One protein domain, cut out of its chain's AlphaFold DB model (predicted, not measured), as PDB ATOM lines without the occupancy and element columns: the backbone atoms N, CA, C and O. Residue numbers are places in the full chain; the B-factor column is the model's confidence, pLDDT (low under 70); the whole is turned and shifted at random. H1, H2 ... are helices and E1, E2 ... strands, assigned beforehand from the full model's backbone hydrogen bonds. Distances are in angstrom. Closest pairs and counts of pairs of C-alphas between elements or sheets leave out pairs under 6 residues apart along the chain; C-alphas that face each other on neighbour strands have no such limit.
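AT A GLANCE: This is residues 70 to 138 of the 386 residues of an uncharacterized protein of Emiliania huxleyi (UniProt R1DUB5). A small three-stranded sheet, E1, E2 and E3, makes one end of the domain, and H3, the longest helix, covers one face of it over E1 and E2 and runs on past it. H2 packs on the later part of H3 with its direction reversed, H1 meets the sheet beside E3, and residues 132 to 138 after H3 make the other end of the longest axis. The printed part has 69 residues, with three named helices and three named strands in the order E1 E2 H1 H2 E3 H3; the sheet is mixed, in the order E1, E2, E3, and the class is mixed, helices and strands. The whole is compact, with a radius of gyration of the C-alphas of 11.6 A and spans of 32 by 23 by 22 A.

IN THESE COORDINATES: E1, residues 70 to 73, begins at C-alpha 70 at (-13.112, -33.900, -1.423) and is 9.3 A long. E2, residues 76 to 79, is 9.9 A long. H1 holds residues 81 to 86. H2, residues 89 to 98, is 14.5 A long and begins at C-alpha 89 at (-7.674, -20.412, -10.927). E3 holds residues 101 to 103. H3, residues 120 to 131, is 16.4 A long and ends at C-alpha 131 at (0.681, -31.830, -10.746).

HOW THE PARTS SIT: E1 and E2 form an antiparallel hairpin, with N 71 and O 78 2.9 A apart and N 78 and O 71 2.8 A apart, both within hydrogen-bond range. E2, the inner strand, is parallel to E3, with N 102 and O 77 within hydrogen-bond range at 2.9 A. E2, H1, H2 and E3 form a strand-helix-strand unit, two parallel neighbour strands with helices between them, and its crossover is right-handed. H3 on one face of the sheet gives two layers, a sheet and a helix layer. Its height over the sheet is 10.6 A, and it runs slantwise to the strands, at 35 degrees to E2 on the local plane. The closest C-alphas of E2 and H3 are those of Gly 76 and Gly 121, 5.9 A apart. H3 touches H2 with residues 124 to 129 alone; the closest C-alphas are those of Met 95 and Ala 128, 5.1 A apart. These two helices run opposite ways at a tilt of 36 degrees, only just steep. H2 is not on the sheet, but only just, with 4 pairs of C-alphas within 10 A. H1 only grazes the sheet, with its residues 81 to 85; the closest C-alphas of H1 and E3 are those of Pro 81 and Val 103, 5.6 A apart. H1 and H3 are apart. In H1, H2 and H3 every O i to N i+4 pair is within hydrogen-bond range.

THE WHOLE: The two C-alphas farthest apart, those of Cys 74 and Trp 138, are 33.9 A from each other. The printed part has no cut. The link from E3 to H3, residues 104 to 119, is long; the other links are tight. The mean pLDDT of the printed part is 94.0, and no printed residue is under 70.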
ATOM      1  N   PHE A  70     -12.297 -33.460  -0.301       96.75
ATOM      2  CA  PHE A  70     -13.112 -33.900  -1.423       96.75
ATOM      3  C   PHE A  70     -13.499 -35.370  -1.283       96.75
ATOM      4  O   PHE A  70     -12.745 -36.173  -0.736       96.75
ATOM      5  N   ARG A  71     -14.669 -35.722  -1.818       96.94
ATOM      6  CA  ARG A  71     -15.238 -37.074  -1.767       96.94
ATOM      7  C   ARG A  71     -15.870 -37.476  -3.090       96.94
ATOM      8  O   ARG A  71     -16.222 -36.621  -3.903       96.94
ATOM      9  N   ALA A  72     -16.030 -38.773  -3.298       96.56
ATOM     10  CA  ALA A  72     -16.726 -39.329  -4.445       96.56
ATOM     11  C   ALA A  72     -18.166 -38.791  -4.524       96.56
ATOM     12  O   ALA A  72     -18.843 -38.619  -3.509       96.56
ATOM     13  N   ASP A  73     -18.627 -38.529  -5.745       94.12
ATOM     14  CA  ASP A  73     -20.005 -38.144  -6.052       94.12
ATOM     15  C   ASP A  73     -20.513 -38.977  -7.237       94.12
ATOM     16  O   ASP A  73     -19.714 -39.596  -7.941       94.12
ATOM     17  N   CYS A  74     -21.826 -39.012  -7.477       86.50
ATOM     18  CA  CYS A  74     -22.413 -39.892  -8.501       86.50
ATOM     19  C   CYS A  74     -21.837 -39.669  -9.909       86.50
ATOM     20  O   CYS A  74     -21.600 -40.638 -10.627       86.50
ATOM     21  N   ASP A  75     -21.566 -38.411 -10.265       86.25
ATOM     22  CA  ASP A  75     -21.104 -38.005 -11.596       86.25
ATOM     23  C   ASP A  75     -19.677 -37.431 -11.593       86.25
ATOM     24  O   ASP A  75     -19.248 -36.819 -12.572       86.25
ATOM     25  N   GLY A  76     -18.920 -37.600 -10.503       95.06
ATOM     26  CA  GLY A  76     -17.579 -37.029 -10.395       95.06
ATOM     27  C   GLY A  76     -17.046 -36.963  -8.971       95.06
ATOM     28  O   GLY A  76     -17.030 -37.955  -8.242       95.06
ATOM     29  N   VAL A  77     -16.542 -35.790  -8.592       97.88
ATOM     30  CA  VAL A  77     -15.986 -35.538  -7.262       97.88
ATOM     31  C   VAL A  77     -16.613 -34.285  -6.675       97.88
ATOM     32  O   VAL A  77     -16.670 -33.235  -7.317       97.88
ATOM     33  N   ARG A  78     -17.054 -34.393  -5.425       97.88
ATOM     34  CA  ARG A  78     -17.530 -33.266  -4.637       97.88
ATOM     35  C   ARG A  78     -16.380 -32.674  -3.837       97.88
ATOM     36  O   ARG A  78     -15.668 -33.417  -3.172       97.88
ATOM     37  N   VAL A  79     -16.215 -31.356  -3.871       98.00
ATOM     38  CA  VAL A  79     -15.111 -30.647  -3.201       98.00
ATOM     39  C   VAL A  79     -15.614 -29.727  -2.093       98.00
ATOM     40  O   VAL A  79     -16.714 -29.175  -2.184       98.00
ATOM     41  N   ASP A  80     -14.802 -29.551  -1.054       97.50
ATOM     42  CA  ASP A  80     -15.051 -28.601   0.024       97.50
ATOM     43  C   ASP A  80     -15.035 -27.165  -0.530       97.50
ATOM     44  O   ASP A  80     -14.100 -26.799  -1.252       97.50
ATOM     45  N   PRO A  81     -16.045 -26.333  -0.212       96.75
ATOM     46  CA  PRO A  81     -16.169 -24.999  -0.788       96.75
ATOM     47  C   PRO A  81     -15.030 -24.063  -0.386       96.75
ATOM     48  O   PRO A  81     -14.576 -23.268  -1.211       96.75
ATOM     49  N   SER A  82     -14.550 -24.149   0.857       93.38
ATOM     50  CA  SER A  82     -13.512 -23.253   1.371       93.38
ATOM     51  C   SER A  82     -12.146 -23.584   0.781       93.38
ATOM     52  O   SER A  82     -11.429 -22.689   0.330       93.38
ATOM     53  N   TRP A  83     -11.822 -24.874   0.706       94.38
ATOM     54  CA  TRP A  83     -10.600 -25.342   0.073       94.38
ATOM     55  C   TRP A  83     -10.619 -25.078  -1.434       94.38
ATOM     56  O   TRP A  83      -9.661 -24.543  -1.979       94.38
ATOM     57  N   TRP A  84     -11.725 -25.363  -2.124       96.00
ATOM     58  CA  TRP A  84     -11.813 -25.092  -3.558       96.00
ATOM     59  C   TRP A  84     -11.653 -23.601  -3.879       96.00
ATOM     60  O   TRP A  84     -10.987 -23.230  -4.851       96.00
ATOM     61  N   ALA A  85     -12.222 -22.727  -3.045       93.69
ATOM     62  CA  ALA A  85     -12.063 -21.284  -3.178       93.69
ATOM     63  C   ALA A  85     -10.615 -20.814  -2.943       93.69
ATOM     64  O   ALA A  85     -10.203 -19.841  -3.576       93.69
ATOM     65  N   SER A  86      -9.843 -21.503  -2.092       91.19
ATOM     66  CA  SER A  86      -8.454 -21.136  -1.775       91.19
ATOM     67  C   SER A  86      -7.453 -21.475  -2.884       91.19
ATOM     68  O   SER A  86      -6.369 -20.893  -2.924       91.19
ATOM     69  N   LEU A  87      -7.805 -22.382  -3.799       92.25
ATOM     70  CA  LEU A  87      -6.956 -22.755  -4.929       92.25
ATOM     71  C   LEU A  87      -6.845 -21.628  -5.965       92.25
ATOM     72  O   LEU A  87      -7.819 -20.932  -6.273       92.25
ATOM     73  N   ALA A  88      -5.673 -21.505  -6.586       89.81
ATOM     74  CA  ALA A  88      -5.495 -20.616  -7.727       89.81
ATOM     75  C   ALA A  88      -6.378 -21.043  -8.923       89.81
ATOM     76  O   ALA A  88      -6.651 -22.240  -9.101       89.81
ATOM     77  N   PRO A  89      -6.833 -20.100  -9.772       91.69
ATOM     78  CA  PRO A  89      -7.674 -20.412 -10.927       91.69
ATOM     79  C   PRO A  89      -7.076 -21.465 -11.866       91.69
ATOM     80  O   PRO A  89      -7.802 -22.341 -12.332       91.69
ATOM     81  N   GLU A  90      -5.764 -21.423 -12.112       90.38
ATOM     82  CA  GLU A  90      -5.078 -22.368 -12.999       90.38
ATOM     83  C   GLU A  90      -5.075 -23.779 -12.403       90.38
ATOM     84  O   GLU A  90      -5.240 -24.770 -13.115       90.38
ATOM     85  N   HIS A  91      -4.953 -23.870 -11.077       91.75
ATOM     86  CA  HIS A  91      -4.983 -25.135 -10.354       91.75
ATOM     87  C   HIS A  91      -6.376 -25.764 -10.396       91.75
ATOM     88  O   HIS A  91      -6.517 -26.939 -10.736       91.75
ATOM     89  N   ARG A  92      -7.426 -24.961 -10.171       95.25
ATOM     90  CA  ARG A  92      -8.819 -25.398 -10.359       95.25
ATOM     91  C   ARG A  92      -9.095 -25.851 -11.789       95.25
ATOM     92  O   ARG A  92      -9.799 -26.841 -11.980       95.25
ATOM     93  N   ALA A  93      -8.556 -25.147 -12.785       94.94
ATOM     94  CA  ALA A  93      -8.714 -25.508 -14.190       94.94
ATOM     95  C   ALA A  93      -8.046 -26.856 -14.506       94.94
ATOM     96  O   ALA A  93      -8.665 -27.703 -15.147       94.94
ATOM     97  N   LEU A  94      -6.832 -27.090 -13.994       93.75
ATOM     98  CA  LEU A  94      -6.129 -28.369 -14.126       93.75
ATOM     99  C   LEU A  94      -6.948 -29.528 -13.537       93.75
ATOM    100  O   LEU A  94      -7.099 -30.575 -14.163       93.75
ATOM    101  N   MET A  95      -7.525 -29.317 -12.354       96.25
ATOM    102  CA  MET A  95      -8.341 -30.308 -11.652       96.25
ATOM    103  C   MET A  95      -9.680 -30.572 -12.353       96.25
ATOM    104  O   MET A  95     -10.049 -31.727 -12.555       96.25
ATOM    105  N   SER A  96     -10.361 -29.516 -12.804       96.88
ATOM    106  CA  SER A  96     -11.633 -29.616 -13.541       96.88
ATOM    107  C   SER A  96     -11.460 -30.225 -14.939       96.88
ATOM    108  O   SER A  96     -12.404 -30.768 -15.503       96.88
ATOM    109  N   GLY A  97     -10.256 -30.143 -15.514       96.19
ATOM    110  CA  GLY A  97      -9.908 -30.837 -16.754       96.19
ATOM    111  C   GLY A  97      -9.673 -32.340 -16.572       96.19
ATOM    112  O   GLY A  97      -9.746 -33.084 -17.547       96.19
ATOM    113  N   ALA A  98      -9.396 -32.793 -15.345       95.31
ATOM    114  CA  ALA A  98      -9.147 -34.199 -15.033       95.31
ATOM    115  C   ALA A  98     -10.419 -34.959 -14.624       95.31
ATOM    116  O   ALA A  98     -10.523 -36.159 -14.877       95.31
ATOM    117  N   VAL A  99     -11.377 -34.282 -13.984       97.00
ATOM    118  CA  VAL A  99     -12.630 -34.880 -13.511       97.00
ATOM    119  C   VAL A  99     -13.734 -33.828 -13.401       97.00
ATOM    120  O   VAL A  99     -13.458 -32.643 -13.225       97.00
ATOM    121  N   VAL A 100     -14.995 -34.259 -13.469       97.50
ATOM    122  CA  VAL A 100     -16.146 -33.405 -13.149       97.50
ATOM    123  C   VAL A 100     -16.103 -33.046 -11.662       97.50
ATOM    124  O   VAL A 100     -16.095 -33.931 -10.804       97.50
ATOM    125  N   VAL A 101     -16.071 -31.746 -11.369       98.00
ATOM    126  CA  VAL A 101     -16.014 -31.203 -10.008       98.00
ATOM    127  C   VAL A 101     -17.325 -30.504  -9.667       98.00
ATOM    128  O   VAL A 101     -17.751 -29.597 -10.382       98.00
ATOM    129  N   THR A 102     -17.910 -30.871  -8.528       97.56
ATOM    130  CA  THR A 102     -19.077 -30.203  -7.940       97.56
ATOM    131  C   THR A 102     -18.687 -29.595  -6.597       97.56
ATOM    132  O   THR A 102     -18.186 -30.288  -5.715       97.56
ATOM    133  N   VAL A 103     -18.909 -28.295  -6.412       97.81
ATOM    134  CA  VAL A 103     -18.646 -27.641  -5.122       97.81
ATOM    135  C   VAL A 103     -19.774 -27.978  -4.150       97.81
ATOM    136  O   VAL A 103     -20.944 -27.788  -4.474       97.81
ATOM    137  N   SER A 104     -19.427 -28.500  -2.974       97.25
ATOM    138  CA  SER A 104     -20.395 -28.826  -1.925       97.25
ATOM    139  C   SER A 104     -21.054 -27.566  -1.353       97.25
ATOM    140  O   SER A 104     -20.401 -26.534  -1.203       97.25
ATOM    141  N   GLU A 105     -22.331 -27.660  -0.970       95.81
ATOM    142  CA  GLU A 105     -23.045 -26.579  -0.268       95.81
ATOM    143  C   GLU A 105     -22.525 -26.362   1.163       95.81
ATOM    144  O   GLU A 105     -22.581 -25.252   1.691       95.81
ATOM    145  N   ALA A 106     -22.010 -27.423   1.787       96.00
ATOM    146  CA  ALA A 106     -21.466 -27.423   3.140       96.00
ATOM    147  C   ALA A 106     -20.024 -27.961   3.155       96.00
ATOM    148  O   ALA A 106     -19.645 -28.689   2.225       96.00
ATOM    149  N   PRO A 107     -19.228 -27.643   4.194       96.62
ATOM    150  CA  PRO A 107     -17.909 -28.233   4.381       96.62
ATOM    151  C   PRO A 107     -17.935 -29.763   4.337       96.62
ATOM    152  O   PRO A 107     -18.921 -30.390   4.731       96.62
ATOM    153  N   ILE A 108     -16.855 -30.363   3.844       95.12
ATOM    154  CA  ILE A 108     -16.711 -31.821   3.833       95.12
ATOM    155  C   ILE A 108     -16.158 -32.279   5.180       95.12
ATOM    156  O   ILE A 108     -15.056 -31.900   5.572       95.12
ATOM    157  N   ASP A 109     -16.914 -33.136   5.866       93.69
ATOM    158  CA  ASP A 109     -16.476 -33.739   7.123       93.69
ATOM    159  C   ASP A 109     -15.293 -34.690   6.901       93.69
ATOM    160  O   ASP A 109     -15.360 -35.600   6.064       93.69
ATOM    161  N   VAL A 110     -14.248 -34.500   7.707       90.56
ATOM    162  CA  VAL A 110     -13.041 -35.332   7.779       90.56
ATOM    163  C   VAL A 110     -12.818 -35.815   9.223       90.56
ATOM    164  O   VAL A 110     -13.166 -35.095  10.162       90.56
ATOM    165  N   PRO A 111     -12.218 -36.999   9.434       90.44
ATOM    166  CA  PRO A 111     -11.802 -37.953   8.410       90.44
ATOM    167  C   PRO A 111     -12.984 -38.714   7.779       90.44
ATOM    168  O   PRO A 111     -14.028 -38.904   8.396       90.44
ATOM    169  N   HIS A 112     -12.806 -39.189   6.548       91.81
ATOM    170  CA  HIS A 112     -13.744 -40.052   5.827       91.81
ATOM    171  C   HIS A 112     -13.017 -41.223   5.144       91.81
ATOM    172  O   HIS A 112     -11.810 -41.402   5.296       91.81
ATOM    173  N   ALA A 113     -13.739 -42.060   4.390       90.94
ATOM    174  CA  ALA A 113     -13.137 -43.184   3.673       90.94
ATOM    175  C   ALA A 113     -12.013 -42.720   2.725       90.94
ATOM    176  O   ALA A 113     -12.124 -41.667   2.098       90.94
ATOM    177  N   ALA A 114     -10.952 -43.524   2.584       90.12
ATOM    178  CA  ALA A 114      -9.790 -43.232   1.734       90.12
ATOM    179  C   ALA A 114     -10.096 -43.390   0.228       90.12
ATOM    180  O   ALA A 114      -9.480 -44.188  -0.483       90.12
ATOM    181  N   GLU A 115     -11.059 -42.618  -0.267       94.44
ATOM    182  CA  GLU A 115     -11.638 -42.732  -1.608       94.44
ATOM    183  C   GLU A 115     -10.642 -42.423  -2.727       94.44
ATOM    184  O   GLU A 115     -10.809 -42.918  -3.836       94.44
ATOM    185  N   ILE A 116      -9.553 -41.698  -2.447       93.19
ATOM    186  CA  ILE A 116      -8.432 -41.510  -3.388       93.19
ATOM    187  C   ILE A 116      -7.899 -42.862  -3.901       93.19
ATOM    188  O   ILE A 116      -7.459 -42.956  -5.045       93.19
ATOM    189  N   ARG A 117      -7.958 -43.919  -3.076       90.56
ATOM    190  CA  ARG A 117      -7.455 -45.259  -3.419       90.56
ATOM    191  C   ARG A 117      -8.467 -46.128  -4.159       90.56
ATOM    192  O   ARG A 117      -8.066 -47.082  -4.818       90.56
ATOM    193  N   THR A 118      -9.758 -45.851  -4.012       91.94
ATOM    194  CA  THR A 118     -10.834 -46.748  -4.465       91.94
ATOM    195  C   THR A 118     -11.721 -46.137  -5.543       91.94
ATOM    196  O   THR A 118     -12.342 -46.875  -6.303       91.94
ATOM    197  N   HIS A 119     -11.774 -44.809  -5.642       95.19
ATOM    198  CA  HIS A 119     -12.589 -44.076  -6.598       95.19
ATOM    199  C   HIS A 119     -11.702 -43.376  -7.636       95.19
ATOM    200  O   HIS A 119     -10.919 -42.482  -7.311       95.19
ATOM    201  N   ALA A 120     -11.855 -43.756  -8.909       93.88
ATOM    202  CA  ALA A 120     -11.013 -43.260 -10.001       93.88
ATOM    203  C   ALA A 120     -11.052 -41.729 -10.142       93.88
ATOM    204  O   ALA A 120     -10.012 -41.112 -10.363       93.88
ATOM    205  N   GLY A 121     -12.224 -41.111  -9.953       96.12
ATOM    206  CA  GLY A 121     -12.366 -39.654  -9.993       96.12
ATOM    207  C   GLY A 121     -11.585 -38.951  -8.880       96.12
ATOM    208  O   GLY A 121     -10.913 -37.956  -9.138       96.12
ATOM    209  N   CYS A 122     -11.595 -39.504  -7.663       96.62
ATOM    210  CA  CYS A 122     -10.851 -38.945  -6.531       96.62
ATOM    211  C   CYS A 122      -9.339 -39.091  -6.744       96.62
ATOM    212  O   CYS A 122      -8.588 -38.153  -6.484       96.62
ATOM    213  N   GLY A 123      -8.896 -40.235  -7.276       94.44
ATOM    214  CA  GLY A 123      -7.502 -40.442  -7.674       94.44
ATOM    215  C   GLY A 123      -7.046 -39.475  -8.775       94.44
ATOM    216  O   GLY A 123      -5.964 -38.897  -8.680       94.44
ATOM    217  N   ALA A 124      -7.880 -39.239  -9.792       94.88
ATOM    218  CA  ALA A 124      -7.596 -38.277 -10.857       94.88
ATOM    219  C   ALA A 124      -7.504 -36.837 -10.325       94.88
ATOM    220  O   ALA A 124      -6.547 -36.130 -10.651       94.88
ATOM    221  N   LEU A 125      -8.440 -36.427  -9.458       96.06
ATOM    222  CA  LEU A 125      -8.417 -35.114  -8.810       96.06
ATOM    223  C   LEU A 125      -7.147 -34.921  -7.970       96.06
ATOM    224  O   LEU A 125      -6.481 -33.894  -8.083       96.06
ATOM    225  N   TYR A 126      -6.786 -35.924  -7.164       95.00
ATOM    226  CA  TYR A 126      -5.574 -35.926  -6.343       95.00
ATOM    227  C   TYR A 126      -4.300 -35.776  -7.188       95.00
ATOM    228  O   TYR A 126      -3.434 -34.956  -6.882       95.00
ATOM    229  N   ASN A 127      -4.193 -36.525  -8.287       92.12
ATOM    230  CA  ASN A 127      -3.041 -36.436  -9.184       92.12
ATOM    231  C   ASN A 127      -2.956 -35.068  -9.872       92.12
ATOM    232  O   ASN A 127      -1.872 -34.494  -9.951       92.12
ATOM    233  N   ALA A 128      -4.090 -34.520 -10.322       93.75
ATOM    234  CA  ALA A 128      -4.152 -33.177 -10.894       93.75
ATOM    235  C   ALA A 128      -3.772 -32.100  -9.866       93.75
ATOM    236  O   ALA A 128      -3.037 -31.169 -10.193       93.75
ATOM    237  N   TYR A 129      -4.195 -32.254  -8.608       94.50
ATOM    238  CA  TYR A 129      -3.761 -31.376  -7.527       94.50
ATOM    239  C   TYR A 129      -2.234 -31.399  -7.362       94.50
ATOM    240  O   TYR A 129      -1.600 -30.348  -7.388       94.50
ATOM    241  N   ASN A 130      -1.627 -32.583  -7.266       92.25
ATOM    242  CA  ASN A 130      -0.177 -32.698  -7.100       92.25
ATOM    243  C   ASN A 130       0.603 -32.181  -8.314       92.25
ATOM    244  O   ASN A 130       1.653 -31.564  -8.148       92.25
ATOM    245  N   ALA A 131       0.080 -32.371  -9.529       89.88
ATOM    246  CA  ALA A 131       0.681 -31.830 -10.746       89.88
ATOM    247  C   ALA A 131       0.770 -30.293 -10.724       89.88
ATOM    248  O   ALA A 131       1.728 -29.733 -11.257       89.88
ATOM    249  N   GLY A 132      -0.156 -29.619 -10.030       91.88
ATOM    250  CA  GLY A 132      -0.112 -28.173  -9.804       91.88
ATOM    251  C   GLY A 132       1.095 -27.687  -8.993       91.88
ATOM    252  O   GLY A 132       1.386 -26.502  -9.027       91.88
ATOM    253  N   PHE A 133       1.836 -28.579  -8.323       92.38
ATOM    254  CA  PHE A 133       3.075 -28.256  -7.598       92.38
ATOM    255  C   PHE A 133       4.351 -28.537  -8.406       92.38
ATOM    256  O   PHE A 133       5.464 -28.365  -7.901       92.38
ATOM    257  N   ALA A 134       4.229 -28.945  -9.673       90.25
ATOM    258  CA  ALA A 134       5.382 -29.089 -10.552       90.25
ATOM    259  C   ALA A 134       6.122 -27.749 -10.712       90.25
ATOM    260  O   ALA A 134       5.501 -26.690 -10.807       90.25
ATOM    261  N   PHE A 135       7.457 -27.801 -10.809       91.88
ATOM    262  CA  PHE A 135       8.331 -26.614 -10.767       91.88
ATOM    263  C   PHE A 135       7.877 -25.431 -11.638       91.88
ATOM    264  O   PHE A 135       7.964 -24.281 -11.221       91.88
ATOM    265  N   HIS A 136       7.387 -25.689 -12.853       90.25
ATOM    266  CA  HIS A 136       6.983 -24.630 -13.776       90.25
ATOM    267  C   HIS A 136       5.858 -23.730 -13.234       90.25
ATOM    268  O   HIS A 136       5.828 -22.557 -13.598       90.25
ATOM    269  N   HIS A 137       4.994 -24.230 -12.342       90.44
ATOM    270  CA  HIS A 137       3.918 -23.452 -11.719       90.44
ATOM    271  C   HIS A 137       4.409 -22.455 -10.667       90.44
ATOM    272  O   HIS A 137       3.706 -21.500 -10.357       90.44
ATOM    273  N   TRP A 138       5.603 -22.662 -10.109       92.25
ATOM    274  CA  TRP A 138       6.188 -21.781  -9.096       92.25
ATOM    275  C   TRP A 138       7.562 -21.235  -9.492       92.25
ATOM    276  O   TRP A 138       8.239 -20.594  -8.693       92.25
TER     277      TRP A 138